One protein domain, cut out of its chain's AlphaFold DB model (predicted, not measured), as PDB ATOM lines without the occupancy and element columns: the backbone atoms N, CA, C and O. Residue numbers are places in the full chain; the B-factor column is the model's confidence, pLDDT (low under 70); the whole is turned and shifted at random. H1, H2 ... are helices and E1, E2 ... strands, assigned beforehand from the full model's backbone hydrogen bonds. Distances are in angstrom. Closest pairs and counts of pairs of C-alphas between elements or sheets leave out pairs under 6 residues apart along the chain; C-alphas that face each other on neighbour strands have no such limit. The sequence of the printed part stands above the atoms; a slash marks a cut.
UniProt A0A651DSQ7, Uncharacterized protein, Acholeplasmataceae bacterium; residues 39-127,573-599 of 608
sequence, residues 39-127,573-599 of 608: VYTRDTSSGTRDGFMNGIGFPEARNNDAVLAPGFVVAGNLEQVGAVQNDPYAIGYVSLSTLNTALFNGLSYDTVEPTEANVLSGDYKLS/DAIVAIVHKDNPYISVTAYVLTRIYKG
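What this domain is: This is residues 39 to 127 and 573 to 599 of the 608 residues of an uncharacterized protein of Acholeplasmataceae bacterium (UniProt A0A651DSQ7). A small antiparallel sheet of three strands, E3 E5 E4, makes the core together with a short parallel pair, E1 and E2, whose E1 comes up beside E3; H3 covers one face of the three-stranded sheet. H1 crosses E3 and E5 near one end of that sheet, H5 lies across from H3 with E1 and E3 between them, and H4 is at one far end of the whole. The printed part has 116 residues, with five named helices and five named strands in the order E1 H1 H2 E2 H3 E3 E4 H4 E5 H5, of mixed class. It is compact, with a radius of gyration of the C-alphas of 12.8 A and spans of 36 by 28 by 22 A.

Where its parts are: Find C-alpha 39 at (-3.306, 12.345, -12.182), where E1 begins; it runs to residue 42. H1, residues 47 to 55, is 12.0 A long, and H2 holds residues 59 to 62. After E2, residues 72 to 74, find C-alpha 77 at (-11.532, 21.420, -19.915), from which H3 runs 14.2 A to residue 86. E3, residues 90 to 95, is 16.9 A long; E4, residues 104 to 106, and H4, residues 116 to 120, follow. E5, residues 573 to 580, is the longest strand at 22.0 A. H5, residues 590 to 598, is 12.4 A long and ends at C-alpha 598, (4.705, 15.227, -7.642).

How they stand to each other: Begin at inner strand E5: it is antiparallel to E3, where N 92 and O 578 are 2.9 A apart, within hydrogen-bond range, and to E4, where N 105 and O 579 are 3.0 A apart. H3 is on this sheet at a height of 7.9 A, only just slantwise to E3 at 30.2 degrees on the local plane; the C-alphas of Val 84 and Ala 90 are the closest, 5.2 A. H1 is on it too, across the strands at 82 degrees to E5 on the local plane. H4 and H5 only graze the sheet. E1 and E2 are parallel, with N 74 and O 41 2.9 A apart; with H1 and H2 between them they form a strand-helix-strand unit, two parallel neighbour strands joined through helices, with a right-handed crossover. The closest C-alphas of E1 and E3, Tyr 40 and Gly 92, are 4.9 A apart. H1 touches H2, Asp 50 and Arg 62 having the closest C-alphas at 4.8 A. Every O i to N i+4 pair is within hydrogen-bond range in H1, H3, H4 and H5; H2 is too short for one.

The domain as a whole: Look at Ala 66 and Ala 117 for the two C-alphas farthest apart, 36.3 A. Residues 128 to 572 are not printed; C-alphas 127 and 573 are 5.6 A apart across the cut. Of the links printed whole, none is long. The mean pLDDT of the printed part is 89.6, and no printed residue is under 70.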
ATOM      1  N   VAL A  39      -3.437  10.886 -12.130       94.81
ATOM      2  CA  VAL A  39      -3.306  12.345 -12.182       94.81
ATOM      3  C   VAL A  39      -3.576  12.852 -13.600       94.81
ATOM      4  O   VAL A  39      -2.889  12.469 -14.551       94.81
ATOM      5  N   TYR A  40      -4.556  13.749 -13.723       95.00
ATOM      6  CA  TYR A  40      -4.870  14.478 -14.947       95.00
ATOM      7  C   TYR A  40      -4.529  15.963 -14.791       95.00
ATOM      8  O   TYR A  40      -4.899  16.626 -13.816       95.00
ATOM      9  N   THR A  41      -3.833  16.502 -15.788       93.50
ATOM     10  CA  THR A  41      -3.445  17.916 -15.881       93.50
ATOM     11  C   THR A  41      -3.665  18.409 -17.306       93.50
ATOM     12  O   THR A  41      -3.711  17.600 -18.230       93.50
ATOM     13  N   ARG A  42      -3.777  19.721 -17.520       89.94
ATOM     14  CA  ARG A  42      -3.780  20.279 -18.877       89.94
ATOM     15  C   ARG A  42      -2.367  20.569 -19.382       89.94
ATOM     16  O   ARG A  42      -1.384  20.425 -18.655       89.94
ATOM     17  N   ASP A  43      -2.273  20.971 -20.637       85.88
ATOM     18  CA  ASP A  43      -1.056  21.460 -21.282       85.88
ATOM     19  C   ASP A  43      -0.482  22.730 -20.608       85.88
ATOM     20  O   ASP A  43      -1.142  23.388 -19.800       85.88
ATOM     21  N   THR A  44       0.759  23.090 -20.941       84.94
ATOM     22  CA  THR A  44       1.489  24.223 -20.340       84.94
ATOM     23  C   THR A  44       1.028  25.609 -20.803       84.94
ATOM     24  O   THR A  44       1.444  26.595 -20.204       84.94
ATOM     25  N   SER A  45       0.166  25.727 -21.823       77.00
ATOM     26  CA  SER A  45      -0.469  27.009 -22.174       77.00
ATOM     27  C   SER A  45      -1.726  27.294 -21.345       77.00
ATOM     28  O   SER A  45      -2.225  28.415 -21.335       77.00
ATOM     29  N   SER A  46      -2.226  26.305 -20.595       81.31
ATOM     30  CA  SER A  46      -3.432  26.442 -19.788       81.31
ATOM     31  C   SER A  46      -3.289  27.425 -18.621       81.31
ATOM     32  O   SER A  46      -2.643  27.132 -17.614       81.31
ATOM     33  N   GLY A  47      -4.052  28.521 -18.659       77.31
ATOM     34  CA  GLY A  47      -4.197  29.396 -17.493       77.31
ATOM     35  C   GLY A  47      -4.807  28.702 -16.260       77.31
ATOM     36  O   GLY A  47      -4.422  29.017 -15.134       77.31
ATOM     37  N   THR A  48      -5.725  27.738 -16.431       84.75
ATOM     38  CA  THR A  48      -6.274  26.950 -15.305       84.75
ATOM     39  C   THR A  48      -5.202  26.062 -14.662       84.75
ATOM     40  O   THR A  48      -5.174  25.958 -13.439       84.75
ATOM     41  N   ARG A  49      -4.276  25.485 -15.447       88.56
ATOM     42  CA  ARG A  49      -3.090  24.794 -14.913       88.56
ATOM     43  C   ARG A  49      -2.201  25.753 -14.133       88.56
ATOM     44  O   ARG A  49      -1.846  25.432 -13.008       88.56
ATOM     45  N   ASP A  50      -1.849  26.907 -14.703       84.88
ATOM     46  CA  ASP A  50      -1.007  27.907 -14.028       84.88
ATOM     47  C   ASP A  50      -1.629  28.309 -12.679       84.88
ATOM     48  O   ASP A  50      -0.994  28.184 -11.633       84.88
ATOM     49  N   GLY A  51      -2.917  28.662 -12.668       83.75
ATOM     50  CA  GLY A  51      -3.653  28.968 -11.440       83.75
ATOM     51  C   GLY A  51      -3.653  27.828 -10.417       83.75
ATOM     52  O   GLY A  51      -3.367  28.064  -9.245       83.75
ATOM     53  N   PHE A  52      -3.924  26.593 -10.853       92.75
ATOM     54  CA  PHE A  52      -3.931  25.419  -9.978       92.75
ATOM     55  C   PHE A  52      -2.549  25.157  -9.369       92.75
ATOM     56  O   PHE A  52      -2.424  25.053  -8.153       92.75
ATOM     57  N   MET A  53      -1.507  25.102 -10.205       92.06
ATOM     58  CA  MET A  53      -0.144  24.765  -9.790       92.06
ATOM     59  C   MET A  53       0.438  25.812  -8.834       92.06
ATOM     60  O   MET A  53       1.023  25.441  -7.820       92.06
ATOM     61  N   ASN A  54       0.223  27.113  -9.078       83.62
ATOM     62  CA  ASN A  54       0.594  28.144  -8.100       83.62
ATOM     63  C   ASN A  54      -0.235  28.016  -6.809       83.62
ATOM     64  O   ASN A  54       0.322  28.096  -5.716       83.62
ATOM     65  N   GLY A  55      -1.548  27.786  -6.926       82.00
ATOM     66  CA  GLY A  55      -2.465  27.692  -5.789       82.00
ATOM     67  C   GLY A  55      -2.162  26.539  -4.826       82.00
ATOM     68  O   GLY A  55      -2.331  26.709  -3.622       82.00
ATOM     69  N   ILE A  56      -1.635  25.414  -5.324       89.38
ATOM     70  CA  ILE A  56      -1.175  24.276  -4.502       89.38
ATOM     71  C   ILE A  56       0.300  24.380  -4.068       89.38
ATOM     72  O   ILE A  56       0.858  23.405  -3.564       89.38
ATOM     73  N   GLY A  57       0.964  25.518  -4.297       82.56
ATOM     74  CA  GLY A  57       2.373  25.710  -3.941       82.56
ATOM     75  C   GLY A  57       3.360  24.893  -4.785       82.56
ATOM     76  O   GLY A  57       4.385  24.458  -4.268       82.56
ATOM     77  N   PHE A  58       3.057  24.670  -6.069       86.25
ATOM     78  CA  PHE A  58       3.914  23.959  -7.027       86.25
ATOM     79  C   PHE A  58       4.206  24.785  -8.306       86.25
ATOM     80  O   PHE A  58       3.941  24.328  -9.422       86.25
ATOM     81  N   PRO A  59       4.733  26.021  -8.190       81.50
ATOM     82  CA  PRO A  59       4.892  26.941  -9.320       81.50
ATOM     83  C   PRO A  59       5.824  26.418 -10.427       81.50
ATOM     84  O   PRO A  59       5.683  26.815 -11.583       81.50
ATOM     85  N   GLU A  60       6.753  25.509 -10.125       82.44
ATOM     86  CA  GLU A  60       7.647  24.885 -11.108       82.44
ATOM     87  C   GLU A  60       6.866  24.067 -12.147       82.44
ATOM     88  O   GLU A  60       7.231  24.039 -13.323       82.44
ATOM     89  N   ALA A  61       5.756  23.446 -11.734       86.50
ATOM     90  CA  ALA A  61       4.928  22.590 -12.576       86.50
ATOM     91  C   ALA A  61       4.017  23.353 -13.551       86.50
ATOM     92  O   ALA A  61       3.388  22.728 -14.409       86.50
ATOM     93  N   ARG A  62       3.938  24.692 -13.480       83.31
ATOM     94  CA  ARG A  62       3.084  25.486 -14.386       83.31
ATOM     95  C   ARG A  62       3.460  25.297 -15.864       83.31
ATOM     96  O   ARG A  62       2.593  25.013 -16.680       83.31
ATOM     97  N   ASN A  63       4.763  25.329 -16.164       82.81
ATOM     98  CA  ASN A  63       5.319  25.301 -17.524       82.81
ATOM     99  C   ASN A  63       6.254  24.102 -17.773       82.81
ATOM    100  O   ASN A  63       6.942  24.064 -18.792       82.81
ATOM    101  N   ASN A  64       6.329  23.147 -16.842       85.19
ATOM    102  CA  ASN A  64       7.244  22.013 -16.916       85.19
ATOM    103  C   ASN A  64       6.526  20.713 -16.538       85.19
ATOM    104  O   ASN A  64       6.093  20.548 -15.402       85.19
ATOM    105  N   ASP A  65       6.422  19.782 -17.487       89.50
ATOM    106  CA  ASP A  65       5.846  18.454 -17.246       89.50
ATOM    107  C   ASP A  65       6.828  17.509 -16.534       89.50
ATOM    108  O   ASP A  65       6.405  16.568 -15.875       89.50
ATOM    109  N   ALA A  66       8.142  17.759 -16.611       88.19
ATOM    110  CA  ALA A  66       9.166  16.845 -16.095       88.19
ATOM    111  C   ALA A  66       9.265  16.799 -14.557       88.19
ATOM    112  O   ALA A  66       9.980  15.953 -14.023       88.19
ATOM    113  N   VAL A  67       8.578  17.704 -13.853       86.12
ATOM    114  CA  VAL A  67       8.458  17.693 -12.382       86.12
ATOM    115  C   VAL A  67       7.162  17.037 -11.895       86.12
ATOM    116  O   VAL A  67       7.007  16.831 -10.695       86.12
ATOM    117  N   LEU A  68       6.228  16.721 -12.798       88.81
ATOM    118  CA  LEU A  68       4.944  16.125 -12.445       88.81
ATOM    119  C   LEU A  68       5.034  14.603 -12.272       88.81
ATOM    120  O   LEU A  68       5.866  13.923 -12.876       88.81
ATOM    121  N   ALA A  69       4.097  14.071 -11.491       87.62
ATOM    122  CA  ALA A  69       3.777  12.654 -11.442       87.62
ATOM    123  C   ALA A  69       3.540  12.106 -12.864       87.62
ATOM    124  O   ALA A  69       2.872  12.772 -13.664       87.62
ATOM    125  N   PRO A  70       4.000  10.882 -13.188       78.06
ATOM    126  CA  PRO A  70       3.630  10.217 -14.431       78.06
ATOM    127  C   PRO A  70       2.102  10.116 -14.554       78.06
ATOM    128  O   PRO A  70       1.446   9.436 -13.768       78.06
ATOM    129  N   GLY A  71       1.537  10.808 -15.541       70.69
ATOM    130  CA  GLY A  71       0.095  10.991 -15.689       70.69
ATOM    131  C   GLY A  71      -0.278  11.468 -17.089       70.69
ATOM    132  O   GLY A  71       0.548  11.452 -18.005       70.69
ATOM    133  N   PHE A  72      -1.531  11.881 -17.269       77.00
ATOM    134  CA  PHE A  72      -2.053  12.273 -18.578       77.00
ATOM    135  C   PHE A  72      -2.202  13.792 -18.697       77.00
ATOM    136  O   PHE A  72      -2.908  14.430 -17.913       77.00
ATOM    137  N   VAL A  73      -1.577  14.351 -19.737       83.06
ATOM    138  CA  VAL A  73      -1.829  15.717 -20.205       83.06
ATOM    139  C   VAL A  73      -3.035  15.691 -21.146       83.06
ATOM    140  O   VAL A  73      -3.026  14.968 -22.142       83.06
ATOM    141  N   VAL A  74      -4.072  16.468 -20.836       87.06
ATOM    142  CA  VAL A  74      -5.290  16.599 -21.652       87.06
ATOM    143  C   VAL A  74      -5.367  17.968 -22.330       87.06
ATOM    144  O   VAL A  74      -4.848  18.958 -21.817       87.06
ATOM    145  N   ALA A  75      -6.019  18.028 -23.493       80.31
ATOM    146  CA  ALA A  75      -5.997  19.206 -24.367       80.31
ATOM    147  C   ALA A  75      -6.912  20.368 -23.926       80.31
ATOM    148  O   ALA A  75      -6.795  21.469 -24.459       80.31
ATOM    149  N   GLY A  76      -7.837  20.148 -22.988       78.75
ATOM    150  CA  GLY A  76      -8.849  21.141 -22.636       78.75
ATOM    151  C   GLY A  76      -9.730  20.738 -21.453       78.75
ATOM    152  O   GLY A  76      -9.579  19.665 -20.867       78.75
ATOM    153  N   ASN A  77     -10.644  21.638 -21.066       82.00
ATOM    154  CA  ASN A  77     -11.532  21.420 -19.915       82.00
ATOM    155  C   ASN A  77     -12.521  20.270 -20.148       82.00
ATOM    156  O   ASN A  77     -12.835  19.552 -19.203       82.00
ATOM    157  N   LEU A  78     -13.013  20.090 -21.378       86.62
ATOM    158  CA  LEU A  78     -13.966  19.021 -21.696       86.62
ATOM    159  C   LEU A  78     -13.290  17.649 -21.623       86.62
ATOM    160  O   LEU A  78     -13.876  16.697 -21.118       86.62
ATOM    161  N   GLU A  79     -12.038  17.569 -22.059       91.12
ATOM    162  CA  GLU A  79     -11.196  16.382 -21.983       91.12
ATOM    163  C   GLU A  79     -10.808  16.067 -20.532       91.12
ATOM    164  O   GLU A  79     -10.797  14.898 -20.157       91.12
ATOM    165  N   GLN A  80     -10.545  17.080 -19.696       92.69
ATOM    166  CA  GLN A  80     -10.259  16.882 -18.268       92.69
ATOM    167  C   GLN A  80     -11.491  16.408 -17.494       92.69
ATOM    168  O   GLN A  80     -11.398  15.461 -16.717       92.69
ATOM    169  N   VAL A  81     -12.655  17.009 -17.756       93.62
ATOM    170  CA  VAL A  81     -13.946  16.541 -17.233       93.62
ATOM    171  C   VAL A  81     -14.210  15.107 -17.690       93.62
ATOM    172  O   VAL A  81     -14.431  14.233 -16.855       93.62
ATOM    173  N   GLY A  82     -14.102  14.832 -18.992       94.44
ATOM    174  CA  GLY A  82     -14.306  13.497 -19.551       94.44
ATOM    175  C   GLY A  82     -13.342  12.454 -18.981       94.44
ATOM    176  O   GLY A  82     -13.753  11.329 -18.717       94.44
ATOM    177  N   ALA A  83     -12.082  12.810 -18.732       94.69
ATOM    178  CA  ALA A  83     -11.124  11.927 -18.076       94.69
ATOM    179  C   ALA A  83     -11.555  11.575 -16.643       94.69
ATOM    180  O   ALA A  83     -11.648  10.398 -16.306       94.69
ATOM    181  N   VAL A  84     -11.901  12.584 -15.835       96.12
ATOM    182  CA  VAL A  84     -12.341  12.392 -14.442       96.12
ATOM    183  C   VAL A  84     -13.676  11.640 -14.350       96.12
ATOM    184  O   VAL A  84     -13.896  10.905 -13.395       96.12
ATOM    185  N   GLN A  85     -14.549  11.758 -15.355       95.88
ATOM    186  CA  GLN A  85     -15.810  11.010 -15.446       95.88
ATOM    187  C   GLN A  85     -15.665   9.533 -15.840       95.88
ATOM    188  O   GLN A  85     -16.581   8.762 -15.576       95.88
ATOM    189  N   ASN A  86     -14.589   9.139 -16.526       95.12
ATOM    190  CA  ASN A  86     -14.442   7.783 -17.080       95.12
ATOM    191  C   ASN A  86     -13.480   6.892 -16.275       95.12
ATOM    192  O   ASN A  86     -13.234   5.747 -16.658       95.12
ATOM    193  N   ASP A  87     -12.911   7.406 -15.186       94.69
ATOM    194  CA  ASP A  87     -11.864   6.739 -14.422       94.69
ATOM    195  C   ASP A  87     -12.083   6.939 -12.912       94.69
ATOM    196  O   ASP A  87     -11.797   8.022 -12.399       94.69
ATOM    197  N   PRO A  88     -12.562   5.912 -12.178       95.31
ATOM    198  CA  PRO A  88     -12.847   5.996 -10.743       95.31
ATOM    199  C   PRO A  88     -11.703   6.550  -9.889       95.31
ATOM    200  O   PRO A  88     -11.942   7.213  -8.881       95.31
ATOM    201  N   TYR A  89     -10.460   6.324 -10.314       95.31
ATOM    202  CA  TYR A  89      -9.257   6.684  -9.568       95.31
ATOM    203  C   TYR A  89      -8.627   8.000 -10.038       95.31
ATOM    204  O   TYR A  89      -7.498   8.309  -9.648       95.31
ATOM    205  N   ALA A  90      -9.334   8.765 -10.874       95.88
ATOM    206  CA  ALA A  90      -8.879  10.043 -11.395       95.88
ATOM    207  C   ALA A  90      -8.920  11.176 -10.368       95.88
ATOM    208  O   ALA A  90      -9.862  11.306  -9.584       95.88
ATOM    209  N   ILE A  91      -7.931  12.060 -10.481       96.81
ATOM    210  CA  ILE A  91      -7.959  13.411  -9.925       96.81
ATOM    211  C   ILE A  91      -7.578  14.426 -11.007       96.81
ATOM    212  O   ILE A  91      -6.667  14.202 -11.807       96.81
ATOM    213  N   GLY A  92      -8.297  15.541 -11.038       96.44
ATOM    214  CA  GLY A  92      -8.071  16.666 -11.939       96.44
ATOM    215  C   GLY A  92      -8.482  17.981 -11.284       96.44
ATOM    216  O   GLY A  92      -8.660  18.054 -10.069       96.44
ATOM    217  N   TYR A  93      -8.667  19.022 -12.088       95.69
ATOM    218  CA  TYR A  93      -9.130  20.329 -11.628       95.69
ATOM    219  C   TYR A  93      -9.936  21.046 -12.715       95.69
ATOM    220  O   TYR A  93      -9.713  20.826 -13.902       95.69
ATOM    221  N   VAL A  94     -10.858  21.923 -12.319       93.25
ATOM    222  CA  VAL A  94     -11.627  22.798 -13.223       93.25
ATOM    223  C   VAL A  94     -11.898  24.150 -12.562       93.25
ATOM    224  O   VAL A  94     -11.870  24.250 -11.339       93.25
ATOM    225  N   SER A  95     -12.212  25.187 -13.339       91.25
ATOM    226  CA  SER A  95     -12.838  26.401 -12.787       91.25
ATOM    227  C   SER A  95     -14.208  26.072 -12.180       91.25
ATOM    228  O   SER A  95     -14.934  25.232 -12.717       91.25
ATOM    229  N   LEU A  96     -14.603  26.762 -11.107       92.38
ATOM    230  CA  LEU A  96     -15.876  26.555 -10.403       92.38
ATOM    231  C   LEU A  96     -17.090  26.715 -11.333       92.38
ATOM    232  O   LEU A  96     -18.024  25.926 -11.261       92.38
ATOM    233  N   SER A  97     -17.030  27.634 -12.299       88.81
ATOM    234  CA  SER A  97     -18.050  27.804 -13.349       88.81
ATOM    235  C   SER A  97     -18.205  26.602 -14.301       88.81
ATOM    236  O   SER A  97     -19.129  26.563 -15.109       88.81
ATOM    237  N   THR A  98     -17.313  25.607 -14.223       89.69
ATOM    238  CA  THR A  98     -17.376  24.321 -14.948       89.69
ATOM    239  C   THR A  98     -17.776  23.151 -14.030       89.69
ATOM    240  O   THR A  98     -18.026  22.049 -14.520       89.69
ATOM    241  N   LEU A  99     -17.852  23.350 -12.706       91.81
ATOM    242  CA  LEU A  99     -18.191  22.298 -11.745       91.81
ATOM    243  C   LEU A  99     -19.616  21.779 -11.977       91.81
ATOM    244  O   LEU A  99     -20.586  22.533 -11.941       91.81
ATOM    245  N   ASN A 100     -19.753  20.467 -12.165       91.81
ATOM    246  CA  ASN A 100     -21.047  19.816 -12.316       91.81
ATOM    247  C   ASN A 100     -21.128  18.582 -11.411       91.81
ATOM    248  O   ASN A 100     -20.704  17.488 -11.782       91.81
ATOM    249  N   THR A 101     -21.729  18.757 -10.233       91.50
ATOM    250  CA  THR A 101     -21.876  17.711  -9.204       91.50
ATOM    251  C   THR A 101     -22.779  16.546  -9.623       91.50
ATOM    252  O   THR A 101     -22.763  15.482  -8.999       91.50
ATOM    253  N   ALA A 102     -23.536  16.675 -10.722       92.50
ATOM    254  CA  ALA A 102     -24.206  15.528 -11.328       92.50
ATOM    255  C   ALA A 102     -23.198  14.561 -11.977       92.50
ATOM    256  O   ALA A 102     -23.448  13.356 -11.970       92.50
ATOM    257  N   LEU A 103     -22.056  15.062 -12.461       92.12
ATOM    258  CA  LEU A 103     -21.089  14.339 -13.293       92.12
ATOM    259  C   LEU A 103     -19.823  13.881 -12.548       92.12
ATOM    260  O   LEU A 103     -19.309  12.812 -12.858       92.12
ATOM    261  N   PHE A 104     -19.320  14.672 -11.599       95.50
ATOM    262  CA  PHE A 104     -18.087  14.416 -10.838       95.50
ATOM    263  C   PHE A 104     -18.127  15.168  -9.498       95.50
ATOM    264  O   PHE A 104     -18.917  16.099  -9.340       95.50
ATOM    265  N   ASN A 105     -17.287  14.789  -8.535       96.06
ATOM    266  CA  ASN A 105     -17.250  15.439  -7.222       96.06
ATOM    267  C   ASN A 105     -16.201  16.559  -7.217       96.06
ATOM    268  O   ASN A 105     -15.078  16.359  -7.678       96.06
ATOM    269  N   GLY A 106     -16.562  17.730  -6.687       96.75
ATOM    270  CA  GLY A 106     -15.618  18.803  -6.366       96.75
ATOM    271  C   GLY A 106     -15.180  18.701  -4.911       96.75
ATOM    272  O   GLY A 106     -16.023  18.549  -4.029       96.75
ATOM    273  N   LEU A 107     -13.875  18.768  -4.663       96.94
ATOM    274  CA  LEU A 107     -13.301  18.667  -3.327       96.94
ATOM    275  C   LEU A 107     -13.303  20.025  -2.616       96.94
ATOM    276  O   LEU A 107     -12.988  21.059  -3.211       96.94
ATOM    277  N   SER A 108     -13.574  20.000  -1.313       95.56
ATOM    278  CA  SER A 108     -13.236  21.108  -0.417       95.56
ATOM    279  C   SER A 108     -11.719  21.295  -0.362       95.56
ATOM    280  O   SER A 108     -10.970  20.316  -0.374       95.56
ATOM    281  N   TYR A 109     -11.260  22.540  -0.282       92.31
ATOM    282  CA  TYR A 109      -9.841  22.884  -0.209       92.31
ATOM    283  C   TYR A 109      -9.523  23.460   1.169       92.31
ATOM    284  O   TYR A 109     -10.159  24.427   1.584       92.31
ATOM    285  N   ASP A 110      -8.579  22.848   1.886       85.56
ATOM    286  CA  ASP A 110      -8.267  23.164   3.288       85.56
ATOM    287  C   ASP A 110      -9.544  23.239   4.160       85.56
ATOM    288  O   ASP A 110      -9.732  24.166   4.940       85.56
ATOM    289  N   THR A 111     -10.435  22.253   3.971       86.00
ATOM    290  CA  THR A 111     -11.788  22.109   4.559       86.00
ATOM    291  C   THR A 111     -12.838  23.166   4.186       86.00
ATOM    292  O   THR A 111     -13.966  23.090   4.673       86.00
ATOM    293  N   VAL A 112     -12.535  24.093   3.271       90.44
ATOM    294  CA  VAL A 112     -13.493  25.088   2.756       90.44
ATOM    295  C   VAL A 112     -14.140  24.603   1.456       90.44
ATOM    296  O   VAL A 112     -13.448  24.242   0.502       90.44
ATOM    297  N   GLU A 113     -15.474  24.622   1.388       95.56
ATOM    298  CA  GLU A 113     -16.214  24.250   0.174       95.56
ATOM    299  C   GLU A 113     -15.992  25.260  -0.974       95.56
ATOM    300  O   GLU A 113     -15.965  26.474  -0.727       95.56
ATOM    301  N   PRO A 114     -15.899  24.801  -2.238       95.06
ATOM    302  CA  PRO A 114     -15.754  25.662  -3.410       95.06
ATOM    303  C   PRO A 114     -17.087  26.341  -3.772       95.06
ATOM    304  O   PRO A 114     -17.819  25.882  -4.646       95.06
ATOM    305  N   THR A 115     -17.418  27.442  -3.096       95.06
ATOM    306  CA  THR A 115     -18.635  28.233  -3.357       95.06
ATOM    307  C   THR A 115     -18.295  29.691  -3.639       95.06
ATOM    308  O   THR A 115     -17.333  30.223  -3.089       95.06
ATOM    309  N   GLU A 116     -19.107  30.372  -4.451       92.56
ATOM    310  CA  GLU A 116     -18.931  31.805  -4.742       92.56
ATOM    311  C   GLU A 116     -18.897  32.650  -3.460       92.56
ATOM    312  O   GLU A 116     -18.066  33.545  -3.335       92.56
ATOM    313  N   ALA A 117     -19.724  32.311  -2.464       91.94
ATOM    314  CA  ALA A 117     -19.738  32.975  -1.163       91.94
ATOM    315  C   ALA A 117     -18.397  32.840  -0.416       91.94
ATOM    316  O   ALA A 117     -17.858  33.847   0.040       91.94
ATOM    317  N   ASN A 118     -17.826  31.630  -0.351       90.19
ATOM    318  CA  ASN A 118     -16.524  31.389   0.287       90.19
ATOM    319  C   ASN A 118     -15.360  32.014  -0.502       90.19
ATOM    320  O   ASN A 118     -14.298  32.283   0.054       90.19
ATOM    321  N   VAL A 119     -15.528  32.229  -1.807       87.94
ATOM    322  CA  VAL A 119     -14.534  32.899  -2.656       87.94
ATOM    323  C   VAL A 119     -14.586  34.415  -2.455       87.94
ATOM    324  O   VAL A 119     -13.539  35.042  -2.309       87.94
ATOM    325  N   LEU A 120     -15.786  34.999  -2.372       81.94
ATOM    326  CA  LEU A 120     -15.994  36.428  -2.117       81.94
ATOM    327  C   LEU A 120     -15.633  36.837  -0.679       81.94
ATOM    328  O   LEU A 120     -15.084  37.919  -0.484       81.94
ATOM    329  N   SER A 121     -15.859  35.977   0.323       78.38
ATOM    330  CA  SER A 121     -15.320  36.182   1.682       78.38
ATOM    331  C   SER A 121     -13.794  36.034   1.741       78.38
ATOM    332  O   SER A 121     -13.151  36.493   2.687       78.38
ATOM    333  N   GLY A 122     -13.206  35.400   0.723       77.56
ATOM    334  CA  GLY A 122     -11.795  35.064   0.651       77.56
ATOM    335  C   GLY A 122     -11.405  33.843   1.482       77.56
ATOM    336  O   GLY A 122     -10.208  33.605   1.634       77.56
ATOM    337  N   ASP A 123     -12.349  33.073   2.029       80.00
ATOM    338  CA  ASP A 123     -12.067  31.843   2.779       80.00
ATOM    339  C   ASP A 123     -11.521  30.729   1.869       80.00
ATOM    340  O   ASP A 123     -10.558  30.053   2.236       80.00
ATOM    341  N   TYR A 124     -12.059  30.584   0.653       89.81
ATOM    342  CA  TYR A 124     -11.611  29.588  -0.326       89.81
ATOM    343  C   TYR A 124     -10.308  30.022  -1.020       89.81
ATOM    344  O   TYR A 124     -10.291  30.896  -1.893       89.81
ATOM    345  N   LYS A 125      -9.188  29.402  -0.628       84.69
ATOM    346  CA  LYS A 125      -7.838  29.849  -1.021       84.69
ATOM    347  C   LYS A 125      -7.352  29.368  -2.390       84.69
ATOM    348  O   LYS A 125      -6.451  30.001  -2.932       84.69
ATOM    349  N   LEU A 126      -7.933  28.314  -2.973       90.38
ATOM    350  CA  LEU A 126      -7.562  27.834  -4.313       90.38
ATOM    351  C   LEU A 126      -8.250  28.675  -5.406       90.38
ATOM    352  O   LEU A 126      -9.093  28.210  -6.167       90.38
ATOM    353  N   SER A 127      -7.926  29.964  -5.449       87.94
ATOM    354  CA  SER A 127      -8.503  30.929  -6.385       87.94
ATOM    355  C   SER A 127      -7.432  31.822  -7.008       87.94
ATOM    356  O   SER A 127      -6.344  32.004  -6.462       87.94
ATOM    357  N   ASP A 573     -11.625  33.819 -10.153       89.19
ATOM    358  CA  ASP A 573     -11.859  32.463 -10.660       89.19
ATOM    359  C   ASP A 573     -11.390  31.464  -9.602       89.19
ATOM    360  O   ASP A 573     -10.213  31.427  -9.234       89.19
ATOM    361  N   ALA A 574     -12.323  30.677  -9.074       92.69
ATOM    362  CA  ALA A 574     -12.019  29.610  -8.134       92.69
ATOM    363  C   ALA A 574     -11.713  28.328  -8.899       92.69
ATOM    364  O   ALA A 574     -12.463  27.943  -9.795       92.69
ATOM    365  N   ILE A 575     -10.630  27.651  -8.533       93.62
ATOM    366  CA  ILE A 575     -10.221  26.396  -9.150       93.62
ATOM    367  C   ILE A 575     -10.520  25.279  -8.160       93.62
ATOM    368  O   ILE A 575     -10.142  25.341  -6.998       93.62
ATOM    369  N   VAL A 576     -11.215  24.254  -8.631       96.81
ATOM    370  CA  VAL A 576     -11.737  23.160  -7.821       96.81
ATOM    371  C   VAL A 576     -11.015  21.888  -8.221       96.81
ATOM    372  O   VAL A 576     -11.076  21.492  -9.386       96.81
ATOM    373  N   ALA A 577     -10.345  21.233  -7.271       97.44
ATOM    374  CA  ALA A 577      -9.867  19.869  -7.470       97.44
ATOM    375  C   ALA A 577     -11.078  18.933  -7.599       97.44
ATOM    376  O   ALA A 577     -12.001  19.006  -6.787       97.44
ATOM    377  N   ILE A 578     -11.094  18.079  -8.619       97.62
ATOM    378  CA  ILE A 578     -12.218  17.187  -8.925       97.62
ATOM    379  C   ILE A 578     -11.784  15.728  -8.993       97.62
ATOM    380  O   ILE A 578     -10.674  15.415  -9.425       97.62
ATOM    381  N   VAL A 579     -12.691  14.841  -8.595       97.62
ATOM    382  CA  VAL A 579     -12.531  13.382  -8.626       97.62
ATOM    383  C   VAL A 579     -13.776  12.726  -9.216       97.62
ATOM    384  O   VAL A 579     -14.832  13.357  -9.332       97.62
ATOM    385  N   HIS A 580     -13.663  11.453  -9.598       96.94
ATOM    386  CA  HIS A 580     -14.799  10.676 -10.089       96.94
ATOM    387  C   HIS A 580     -15.977  10.695  -9.101       96.94
ATOM    388  O   HIS A 580     -15.786  10.788  -7.890       96.94
ATOM    389  N   LYS A 581     -17.207  10.573  -9.610       95.56
ATOM    390  CA  LYS A 581     -18.432  10.650  -8.798       95.56
ATOM    391  C   LYS A 581     -18.485   9.617  -7.662       95.56
ATOM    392  O   LYS A 581     -18.988   9.918  -6.582       95.56
ATOM    393  N   ASP A 582     -17.934   8.434  -7.911       92.94
ATOM    394  CA  ASP A 582     -17.915   7.311  -6.964       92.94
ATOM    395  C   ASP A 582     -16.661   7.303  -6.065       92.94
ATOM    396  O   ASP A 582     -16.439   6.360  -5.310       92.94
ATOM    397  N   ASN A 583     -15.810   8.333  -6.147       94.44
ATOM    398  CA  ASN A 583     -14.659   8.486  -5.262       94.44
ATOM    399  C   ASN A 583     -15.120   9.089  -3.913       94.44
ATOM    400  O   ASN A 583     -15.751  10.152  -3.919       94.44
ATOM    401  N   PRO A 584     -14.820   8.447  -2.763       92.62
ATOM    402  CA  PRO A 584     -15.348   8.840  -1.454       92.62
ATOM    403  C   PRO A 584     -14.639  10.051  -0.821       92.62
ATOM    404  O   PRO A 584     -15.073  10.530   0.228       92.62
ATOM    405  N   TYR A 585     -13.547  10.552  -1.408       91.81
ATOM    406  CA  TYR A 585     -12.855  11.734  -0.893       91.81
ATOM    407  C   TYR A 585     -13.651  13.015  -1.192       91.81
ATOM    408  O   TYR A 585     -14.076  13.252  -2.318       91.81
ATOM    409  N   ILE A 586     -13.827  13.859  -0.166       91.44
ATOM    410  CA  ILE A 586     -14.622  15.107  -0.226       91.44
ATOM    411  C   ILE A 586     -13.816  16.380   0.074       91.44
ATOM    412  O   ILE A 586     -14.316  17.493  -0.085       91.44
ATOM    413  N   SER A 587     -12.574  16.238   0.538       92.62
ATOM    414  CA  SER A 587     -11.702  17.348   0.917       92.62
ATOM    415  C   SER A 587     -10.248  16.998   0.641       92.62
ATOM    416  O   SER A 587      -9.853  15.837   0.725       92.62
ATOM    417  N   VAL A 588      -9.448  18.020   0.360       93.25
ATOM    418  CA  VAL A 588      -8.005  17.924   0.140       93.25
ATOM    419  C   VAL A 588      -7.318  19.182   0.680       93.25
ATOM    420  O   VAL A 588      -7.977  20.190   0.926       93.25
ATOM    421  N   THR A 589      -6.006  19.130   0.889       88.19
ATOM    422  CA  THR A 589      -5.198  20.298   1.275       88.19
ATOM    423  C   THR A 589      -4.212  20.670   0.180       88.19
ATOM    424  O   THR A 589      -3.901  19.838  -0.680       88.19
ATOM    425  N   ALA A 590      -3.667  21.889   0.249       81.00
ATOM    426  CA  ALA A 590      -2.566  22.334  -0.612       81.00
ATOM    427  C   ALA A 590      -1.453  21.271  -0.688       81.00
ATOM    428  O   ALA A 590      -1.163  20.739  -1.755       81.00
ATOM    429  N   TYR A 591      -0.929  20.893   0.485       83.75
ATOM    430  CA  TYR A 591       0.151  19.925   0.680       83.75
ATOM    431  C   TYR A 591      -0.144  18.554   0.056       83.75
ATOM    432  O   TYR A 591       0.720  17.968  -0.600       83.75
ATOM    433  N   VAL A 592      -1.366  18.039   0.233       89.69
ATOM    434  CA  VAL A 592      -1.764  16.752  -0.353       89.69
ATOM    435  C   VAL A 592      -1.793  16.842  -1.879       89.69
ATOM    436  O   VAL A 592      -1.225  15.971  -2.540       89.69
ATOM    437  N   LEU A 593      -2.371  17.906  -2.450       94.19
ATOM    438  CA  LEU A 593      -2.358  18.112  -3.900       94.19
ATOM    439  C   LEU A 593      -0.928  18.241  -4.438       94.19
ATOM    440  O   LEU A 593      -0.615  17.585  -5.429       94.19
ATOM    441  N   THR A 594      -0.038  18.992  -3.774       91.31
ATOM    442  CA  THR A 594       1.380  19.088  -4.167       91.31
ATOM    443  C   THR A 594       2.008  17.698  -4.288       91.31
ATOM    444  O   THR A 594       2.669  17.397  -5.279       91.31
ATOM    445  N   ARG A 595       1.795  16.830  -3.290       92.94
ATOM    446  CA  ARG A 595       2.427  15.505  -3.226       92.94
ATOM    447  C   ARG A 595       1.831  14.499  -4.206       92.94
ATOM    448  O   ARG A 595       2.591  13.734  -4.799       92.94
ATOM    449  N   ILE A 596       0.520  14.549  -4.444       94.81
ATOM    450  CA  ILE A 596      -0.139  13.793  -5.521       94.81
ATOM    451  C   ILE A 596       0.446  14.207  -6.877       94.81
ATOM    452  O   ILE A 596       0.918  13.362  -7.633       94.81
ATOM    453  N   TYR A 597       0.492  15.511  -7.169       94.75
ATOM    454  CA  TYR A 597       0.983  16.019  -8.453       94.75
ATOM    455  C   TYR A 597       2.506  15.893  -8.635       94.75
ATOM    456  O   TYR A 597       2.963  15.957  -9.771       94.75
ATOM    457  N   LYS A 598       3.287  15.643  -7.574       92.06
ATOM    458  CA  LYS A 598       4.705  15.227  -7.642       92.06
ATOM    459  C   LYS A 598       4.915  13.711  -7.769       92.06
ATOM    460  O   LYS A 598       6.017  13.280  -8.095       92.06
ATOM    461  N   GLY A 599       3.898  12.896  -7.484       90.25
ATOM    462  CA  GLY A 599       4.021  11.435  -7.423       90.25
ATOM    463  C   GLY A 599       4.664  10.924  -6.126       90.25
ATOM    464  O   GLY A 599       5.133   9.793  -6.077       90.25
TER     465      GLY A 599